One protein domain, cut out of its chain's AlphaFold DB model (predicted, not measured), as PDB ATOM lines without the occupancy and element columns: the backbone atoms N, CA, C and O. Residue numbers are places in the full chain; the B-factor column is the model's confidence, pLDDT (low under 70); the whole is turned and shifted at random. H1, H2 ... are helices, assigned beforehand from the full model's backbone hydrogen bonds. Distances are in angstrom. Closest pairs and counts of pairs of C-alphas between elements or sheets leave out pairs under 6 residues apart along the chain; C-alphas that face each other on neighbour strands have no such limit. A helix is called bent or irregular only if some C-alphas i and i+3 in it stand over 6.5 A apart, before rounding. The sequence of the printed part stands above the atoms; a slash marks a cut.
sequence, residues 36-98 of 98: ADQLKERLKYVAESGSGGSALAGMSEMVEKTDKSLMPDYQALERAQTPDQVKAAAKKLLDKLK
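What this domain is: This is residues 36 to 98 of the 98 residues of an uncharacterized protein of Planctomyces sp. SH-PL14 (UniProt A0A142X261). Two long helices, H1 and H5, lie side by side, and H4 and H3 complete with them a small four-sided bundle in which neighbours run opposite ways; the closing side, H1 to H3, is made by residues 36 to 39 of H1 alone. The short H2 comes just before H3 and sits near H1. The printed part has 63 residues with five named helices, H1 to H5 in that order, and no named strand: all helix. It is compact, with a radius of gyration of the C-alphas of 9.9 A and spans of 26 by 19 by 18 A.

Where its parts are: H1, residues 36 to 49, begins with C-alpha 36 at (116.492, 117.045, 83.072) and is 19.8 A long. H5, residues 83 to 96, is 20.2 A long and ends with C-alpha 96 at (124.619, 110.294, 79.739). H4, residues 68 to 78, is 15.5 A long and irregular: C-alphas 69 and 72 are 7.0 A apart. H3 is residues 59 to 66, 10.2 A, and H2 is residues 53 to 56, 5.8 A.

How they stand to each other: H1 and H5 touch at a shallow tilt of 27 degrees, opposite ways; their closest C-alphas, of Ala 47 and Lys 87, are 4.1 A apart. H5 and H4 form a helical hairpin, touching at a shallow tilt of 10 degrees, with the C-alphas of Ala 89 and Leu 77 closest at 5.1 A. H4 and H3 form another, at 17 degrees, closest at Met 71 and Val 63, C-alphas 6.4 A apart. H1 touches H3 with residues 36 to 39 alone, opposite ways at a steep tilt of 37 degrees, only just past shallow; the C-alphas of Ala 36 and Thr 66 are closest at 5.4 A. H1 and H4 are apart, as are H3 and H5. H2 is close to H1 but not clearly touching, the closest C-alphas being those of Ala 55 and Val 46 at 6.8 A. Every O i to N i+4 pair is within hydrogen-bond range in H1, H3 and H5, and 5 of 7 are in H4; H2 is too short for such a pair.

The domain as a whole: The C-alphas farthest apart, of Lys 65 and Thr 82, are 27.0 A from each other. The printed part has no cut, and the four links between helices are tight. The mean pLDDT of the printed part is 90.6; residue 98, the chain's last, is under 70.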
ATOM      1  N   ALA A  36     115.777 117.794  84.099       85.12
ATOM      2  CA  ALA A  36     116.492 117.045  83.072       85.12
ATOM      3  C   ALA A  36     116.327 117.637  81.659       85.12
ATOM      4  O   ALA A  36     117.305 117.732  80.917       85.12
ATOM      5  N   ASP A  37     115.119 118.068  81.283       87.38
ATOM      6  CA  ASP A  37     114.845 118.650  79.964       87.38
ATOM      7  C   ASP A  37     115.512 120.021  79.816       87.38
ATOM      8  O   ASP A  37     116.165 120.289  78.805       87.38
ATOM      9  N   GLN A  38     115.442 120.851  80.863       87.94
ATOM     10  CA  GLN A  38     116.133 122.148  80.900       87.94
ATOM     11  C   GLN A  38     117.654 121.970  80.832       87.94
ATOM     12  O   GLN A  38     118.345 122.673  80.089       87.94
ATOM     13  N   LEU A  39     118.191 120.995  81.572       90.25
ATOM     14  CA  LEU A  39     119.610 120.660  81.534       90.25
ATOM     15  C   LEU A  39     120.037 120.196  80.135       90.25
ATOM     16  O   LEU A  39     121.071 120.633  79.628       90.25
ATOM     17  N   LYS A  40     119.225 119.359  79.484       91.56
ATOM     18  CA  LYS A  40     119.469 118.861  78.128       91.56
ATOM     19  C   LYS A  40     119.459 119.984  77.095       91.56
ATOM     20  O   LYS A  40     120.324 120.009  76.223       91.56
ATOM     21  N   GLU A  41     118.524 120.924  77.181       91.75
ATOM     22  CA  GLU A  41     118.473 122.077  76.278       91.75
ATOM     23  C   GLU A  41     119.706 122.976  76.440       91.75
ATOM     24  O   GLU A  41     120.382 123.297  75.460       91.75
ATOM     25  N   ARG A  42     120.082 123.293  77.684       91.81
ATOM     26  CA  ARG A  42     121.282 124.093  77.958       91.81
ATOM     27  C   ARG A  42     122.560 123.392  77.506       91.81
ATOM     28  O   ARG A  42     123.411 124.022  76.885       91.81
ATOM     29  N   LEU A  43     122.697 122.088  77.750       93.38
ATOM     30  CA  LEU A  43     123.854 121.327  77.276       93.38
ATOM     31  C   LEU A  43     123.917 121.247  75.748       93.38
ATOM     32  O   LEU A  43     125.018 121.285  75.206       93.38
ATOM     33  N   LYS A  44     122.779 121.176  75.044       93.62
ATOM     34  CA  LYS A  44     122.754 121.267  73.573       93.62
ATOM     35  C   LYS A  44     123.291 122.610  73.102       93.62
ATOM     36  O   LYS A  44     124.212 122.631  72.291       93.62
ATOM     37  N   TYR A  45     122.813 123.704  73.691       92.44
ATOM     38  CA  TYR A  45     123.327 125.035  73.381       92.44
ATOM     39  C   TYR A  45     124.846 125.134  73.594       92.44
ATOM     40  O   TYR A  45     125.567 125.643  72.734       92.44
ATOM     41  N   VAL A  46     125.366 124.603  74.705       93.88
ATOM     42  CA  VAL A  46     126.813 124.578  74.988       93.88
ATOM     43  C   VAL A  46     127.564 123.679  73.992       93.88
ATOM     44  O   VAL A  46     128.635 124.048  73.509       93.88
ATOM     45  N   ALA A  47     126.991 122.532  73.618       93.94
ATOM     46  CA  ALA A  47     127.555 121.596  72.645       93.94
ATOM     47  C   ALA A  47     127.614 122.149  71.209       93.94
ATOM     48  O   ALA A  47     128.465 121.726  70.422       93.94
ATOM     49  N   GLU A  48     126.728 123.081  70.860       93.31
ATOM     50  CA  GLU A  48     126.699 123.740  69.552       93.31
ATOM     51  C   GLU A  48     127.576 124.996  69.531       93.31
ATOM     52  O   GLU A  48     128.425 125.155  68.647       93.31
ATOM     53  N   SER A  49     127.428 125.856  70.544       92.00
ATOM     54  CA  SER A  49     128.148 127.130  70.644       92.00
ATOM     55  C   SER A  49     129.621 126.959  71.019       92.00
ATOM     56  O   SER A  49     130.468 127.699  70.525       92.00
ATOM     57  N   GLY A  50     129.956 125.966  71.851       90.00
ATOM     58  CA  GLY A  50     131.279 125.848  72.473       90.00
ATOM     59  C   GLY A  50     131.543 126.898  73.552       90.00
ATOM     60  O   GLY A  50     132.694 127.105  73.928       90.00
ATOM     61  N   SER A  51     130.496 127.554  74.058       86.69
ATOM     62  CA  SER A  51     130.593 128.582  75.094       86.69
ATOM     63  C   SER A  51     130.259 128.003  76.468       86.69
ATOM     64  O   SER A  51     129.118 127.628  76.717       86.69
ATOM     65  N   GLY A  52     131.254 127.950  77.360       78.94
ATOM     66  CA  GLY A  52     131.093 127.560  78.766       78.94
ATOM     67  C   GLY A  52     130.559 128.724  79.609       78.94
ATOM     68  O   GLY A  52     129.356 128.875  79.760       78.94
ATOM     69  N   GLY A  53     131.440 129.591  80.113       82.19
ATOM     70  CA  GLY A  53     131.112 130.907  80.693       82.19
ATOM     71  C   GLY A  53     129.760 131.033  81.422       82.19
ATOM     72  O   GLY A  53     129.411 130.235  82.289       82.19
ATOM     73  N   SER A  54     128.979 132.051  81.050       82.94
ATOM     74  CA  SER A  54     127.638 132.300  81.604       82.94
ATOM     75  C   SER A  54     126.618 131.215  81.247       82.94
ATOM     76  O   SER A  54     125.645 131.033  81.975       82.94
ATOM     77  N   ALA A  55     126.846 130.456  80.172       84.31
ATOM     78  CA  ALA A  55     125.975 129.358  79.774       84.31
ATOM     79  C   ALA A  55     126.036 128.174  80.750       84.31
ATOM     80  O   ALA A  55     125.081 127.404  80.790       84.31
ATOM     81  N   LEU A  56     127.076 128.071  81.585       89.88
ATOM     82  CA  LEU A  56     127.181 127.090  82.671       89.88
ATOM     83  C   LEU A  56     126.622 127.604  84.008       89.88
ATOM     84  O   LEU A  56     126.399 126.821  84.927       89.88
ATOM     85  N   ALA A  57     126.322 128.900  84.140       88.25
ATOM     86  CA  ALA A  57     125.847 129.460  85.404       88.25
ATOM     87  C   ALA A  57     124.541 128.787  85.869       88.25
ATOM     88  O   ALA A  57     123.543 128.755  85.139       88.25
ATOM     89  N   GLY A  58     124.554 128.230  87.082       87.50
ATOM     90  CA  GLY A  58     123.424 127.494  87.656       87.50
ATOM     91  C   GLY A  58     123.178 126.103  87.052       87.50
ATOM     92  O   GLY A  58     122.235 125.436  87.468       87.50
ATOM     93  N   MET A  59     123.999 125.631  86.100       90.69
ATOM     94  CA  MET A  59     123.878 124.254  85.596       90.69
ATOM     95  C   MET A  59     124.329 123.219  86.614       90.69
ATOM     96  O   MET A  59     123.743 122.148  86.632       90.69
ATOM     97  N   SER A  60     125.286 123.533  87.489       91.81
ATOM     98  CA  SER A  60     125.706 122.634  88.573       91.81
ATOM     99  C   SER A  60     124.528 122.153  89.426       91.81
ATOM    100  O   SER A  60     124.391 120.958  89.667       91.81
ATOM    101  N   GLU A  61     123.632 123.060  89.818       90.94
ATOM    102  CA  GLU A  61     122.449 122.728  90.620       90.94
ATOM    103  C   GLU A  61     121.446 121.874  89.830       90.94
ATOM    104  O   GLU A  61     120.858 120.940  90.370       90.94
ATOM    105  N   MET A  62     121.275 122.148  88.532       90.06
ATOM    106  CA  MET A  62     120.420 121.333  87.662       90.06
ATOM    107  C   MET A  62     120.995 119.937  87.431       90.06
ATOM    108  O   MET A  62     120.241 118.965  87.418       90.06
ATOM    109  N   VAL A  63     122.316 119.826  87.280       91.69
ATOM    110  CA  VAL A  63     123.026 118.547  87.200       91.69
ATOM    111  C   VAL A  63     122.834 117.777  88.500       91.69
ATOM    112  O   VAL A  63     122.436 116.620  88.450       91.69
ATOM    113  N   GLU A  64     123.010 118.417  89.657       91.00
ATOM    114  CA  GLU A  64     122.820 117.769  90.956       91.00
ATOM    115  C   GLU A  64     121.375 117.283  91.174       91.00
ATOM    116  O   GLU A  64     121.168 116.181  91.685       91.00
ATOM    117  N   LYS A  65     120.381 118.085  90.765       89.38
ATOM    118  CA  LYS A  65     118.950 117.739  90.831       89.38
ATOM    119  C   LYS A  65     118.551 116.634  89.855       89.38
ATOM    120  O   LYS A  65     117.608 115.905  90.137       89.38
ATOM    121  N   THR A  66     119.236 116.537  88.717       89.19
ATOM    122  CA  THR A  66     118.951 115.533  87.686       89.19
ATOM    123  C   THR A  66     119.633 114.210  88.014       89.19
ATOM    124  O   THR A  66     118.961 113.195  88.161       89.19
ATOM    125  N   ASP A  67     120.960 114.224  88.148       87.62
ATOM    126  CA  ASP A  67     121.761 113.068  88.536       87.62
ATOM    127  C   ASP A  67     123.145 113.510  89.045       87.62
ATOM    128  O   ASP A  67     124.005 113.989  88.298       87.62
ATOM    129  N   LYS A  68     123.398 113.274  90.336       89.94
ATOM    130  CA  LYS A  68     124.682 113.567  90.992       89.94
ATOM    131  C   LYS A  68     125.867 112.839  90.354       89.94
ATOM    132  O   LYS A  68     126.991 113.326  90.454       89.94
ATOM    133  N   SER A  69     125.641 111.704  89.689       91.00
ATOM    134  CA  SER A  69     126.684 110.937  88.997       91.00
ATOM    135  C   SER A  69     127.301 111.695  87.813       91.00
ATOM    136  O   SER A  69     128.425 111.395  87.409       91.00
ATOM    137  N   LEU A  70     126.605 112.716  87.301       92.06
ATOM    138  CA  LEU A  70     127.036 113.562  86.187       92.06
ATOM    139  C   LEU A  70     127.937 114.726  86.627       92.06
ATOM    140  O   LEU A  70     128.611 115.329  85.789       92.06
ATOM    141  N   MET A  71     127.995 115.036  87.928       93.69
ATOM    142  CA  MET A  71     128.808 116.137  88.466       93.69
ATOM    143  C   MET A  71     130.294 116.083  88.069       93.69
ATOM    144  O   MET A  71     130.839 117.133  87.732       93.69
ATOM    145  N   PRO A  72     130.978 114.921  88.045       93.75
ATOM    146  CA  PRO A  72     132.365 114.842  87.586       93.75
ATOM    147  C   PRO A  72     132.546 115.271  86.124       93.75
ATOM    148  O   PRO A  72     133.508 115.964  85.797       93.75
ATOM    149  N   ASP A  73     131.620 114.898  85.235       92.69
ATOM    150  CA  ASP A  73     131.674 115.314  83.830       92.69
ATOM    151  C   ASP A  73     131.293 116.789  83.663       92.69
ATOM    152  O   ASP A  73     131.870 117.479  82.824       92.69
ATOM    153  N   TYR A  74     130.385 117.301  84.496       94.06
ATOM    154  CA  TYR A  74     130.071 118.727  84.549       94.06
ATOM    155  C   TYR A  74     131.269 119.566  85.017       94.06
ATOM    156  O   TYR A  74     131.598 120.567  84.388       94.06
ATOM    157  N   GLN A  75     132.018 119.121  86.027       93.62
ATOM    158  CA  GLN A  75     133.266 119.784  86.420       93.62
ATOM    159  C   GLN A  75     134.323 119.749  85.307       93.62
ATOM    160  O   GLN A  75     135.110 120.686  85.170       93.62
ATOM    161  N   ALA A  76     134.360 118.687  84.495       92.19
ATOM    162  CA  ALA A  76     135.226 118.641  83.319       92.19
ATOM    163  C   ALA A  76     134.791 119.658  82.248       92.19
ATOM    164  O   ALA A  76     135.649 120.295  81.640       92.19
ATOM    165  N   LEU A  77     133.479 119.856  82.063       93.38
ATOM    166  CA  LEU A  77     132.921 120.904  81.207       93.38
ATOM    167  C   LEU A  77     133.283 122.312  81.713       93.38
ATOM    168  O   LEU A  77     133.683 123.150  80.912       93.38
ATOM    169  N   GLU A  78     133.218 122.566  83.022       92.44
ATOM    170  CA  GLU A  78     133.610 123.858  83.613       92.44
ATOM    171  C   GLU A  78     135.108 124.159  83.481       92.44
ATOM    172  O   GLU A  78     135.509 125.318  83.395       92.44
ATOM    173  N   ARG A  79     135.948 123.121  83.459       93.00
ATOM    174  CA  ARG A  79     137.404 123.251  83.300       93.00
ATOM    175  C   ARG A  79     137.853 123.322  81.843       93.00
ATOM    176  O   ARG A  79     139.036 123.561  81.599       93.00
ATOM    177  N   ALA A  80     136.955 123.090  80.888       94.62
ATOM    178  CA  ALA A  80     137.273 123.160  79.471       94.62
ATOM    179  C   ALA A  80     137.670 124.592  79.086       94.62
ATOM    180  O   ALA A  80     136.955 125.550  79.369       94.62
ATOM    181  N   GLN A  81     138.823 124.736  78.430       89.50
ATOM    182  CA  GLN A  81     139.392 126.045  78.088       89.50
ATOM    183  C   GLN A  81     139.219 126.399  76.613       89.50
ATOM    184  O   GLN A  81     139.321 127.567  76.244       89.50
ATOM    185  N   THR A  82     138.963 125.401  75.764       92.12
ATOM    186  CA  THR A  82     138.762 125.607  74.327       92.12
ATOM    187  C   THR A  82     137.328 125.285  73.915       92.12
ATOM    188  O   THR A  82     136.703 124.404  74.512       92.12
ATOM    189  N   PRO A  83     136.803 125.932  72.858       93.00
ATOM    190  CA  PRO A  83     135.473 125.626  72.345       93.00
ATOM    191  C   PRO A  83     135.294 124.142  72.019       93.00
ATOM    192  O   PRO A  83     134.270 123.565  72.362       93.00
ATOM    193  N   ASP A  84     136.294 123.487  71.429       94.25
ATOM    194  CA  ASP A  84     136.216 122.057  71.114       94.25
ATOM    195  C   ASP A  84     136.123 121.181  72.369       94.25
ATOM    196  O   ASP A  84     135.336 120.234  72.401       94.25
ATOM    197  N   GLN A  85     136.865 121.521  73.430       93.88
ATOM    198  CA  GLN A  85     136.763 120.832  74.720       93.88
ATOM    199  C   GLN A  85     135.381 121.032  75.346       93.88
ATOM    200  O   GLN A  85     134.790 120.068  75.831       93.88
ATOM    201  N   VAL A  86     134.843 122.256  75.290       94.56
ATOM    202  CA  VAL A  86     133.499 122.578  75.790       94.56
ATOM    203  C   VAL A  86     132.449 121.763  75.036       94.56
ATOM    204  O   VAL A  86     131.621 121.094  75.653       94.56
ATOM    205  N   LYS A  87     132.515 121.737  73.699       94.81
ATOM    206  CA  LYS A  87     131.581 120.967  72.868       94.81
ATOM    207  C   LYS A  87     131.658 119.474  73.160       94.81
ATOM    208  O   LYS A  87     130.624 118.820  73.292       94.81
ATOM    209  N   ALA A  88     132.869 118.929  73.267       95.00
ATOM    210  CA  ALA A  88     133.081 117.517  73.562       95.00
ATOM    211  C   ALA A  88     132.547 117.136  74.953       95.00
ATOM    212  O   ALA A  88     131.832 116.141  75.086       95.00
ATOM    213  N   ALA A  89     132.835 117.941  75.979       93.81
ATOM    214  CA  ALA A  89     132.369 117.697  77.340       93.81
ATOM    215  C   ALA A  89     130.839 117.827  77.463       93.81
ATOM    216  O   ALA A  89     130.198 116.982  78.089       93.81
ATOM    217  N   ALA A  90     130.231 118.813  76.797       94.19
ATOM    218  CA  ALA A  90     128.779 118.981  76.786       94.19
ATOM    219  C   ALA A  90     128.063 117.829  76.060       94.19
ATOM    220  O   ALA A  90     127.060 117.322  76.560       94.19
ATOM    221  N   LYS A  91     128.605 117.344  74.930       94.12
ATOM    222  CA  LYS A  91     128.095 116.136  74.253       94.12
ATOM    223  C   LYS A  91     128.169 114.905  75.151       94.12
ATOM    224  O   LYS A  91     127.193 114.173  75.246       94.12
ATOM    225  N   LYS A  92     129.279 114.721  75.871       93.38
ATOM    226  CA  LYS A  92     129.440 113.604  76.810       93.38
ATOM    227  C   LYS A  92     128.369 113.610  77.907       93.38
ATOM    228  O   LYS A  92     127.844 112.553  78.240       93.38
ATOM    229  N   LEU A  93     128.027 114.781  78.447       92.88
ATOM    230  CA  LEU A  93     126.926 114.920  79.407       92.88
ATOM    231  C   LEU A  93     125.565 114.621  78.768       92.88
ATOM    232  O   LEU A  93     124.769 113.900  79.360       92.88
ATOM    233  N   LEU A  94     125.311 115.106  77.547       92.25
ATOM    234  CA  LEU A  94     124.085 114.791  76.802       92.25
ATOM    235  C   LEU A  94     123.915 113.296  76.538       92.25
ATOM    236  O   LEU A  94     122.800 112.792  76.619       92.25
ATOM    237  N   ASP A  95     125.002 112.592  76.221       92.62
ATOM    238  CA  ASP A  95     124.983 111.147  75.997       92.62
ATOM    239  C   ASP A  95     124.621 110.361  77.260       92.62
ATOM    240  O   ASP A  95     124.017 109.296  77.153       92.62
ATOM    241  N   LYS A  96     124.956 110.891  78.441       89.50
ATOM    242  CA  LYS A  96     124.619 110.294  79.739       89.50
ATOM    243  C   LYS A  96     123.219 110.655  80.241       89.50
ATOM    244  O   LYS A  96     122.669 109.917  81.044       89.50
ATOM    245  N   LEU A  97     122.648 111.757  79.753       83.62
ATOM    246  CA  LEU A  97     121.272 112.205  80.023       83.62
ATOM    247  C   LEU A  97     120.220 111.534  79.117       83.62
ATOM    248  O   LEU A  97     119.092 112.025  79.023       83.62
ATOM    249  N   LYS A  98     120.601 110.492  78.370       66.00
ATOM    250  CA  LYS A  98     119.696 109.748  77.486       66.00
ATOM    251  C   LYS A  98     118.697 108.905  78.260       66.00
ATOM    252  O   LYS A  98     119.110 108.261  79.245       66.00
TER     253      LYS A  98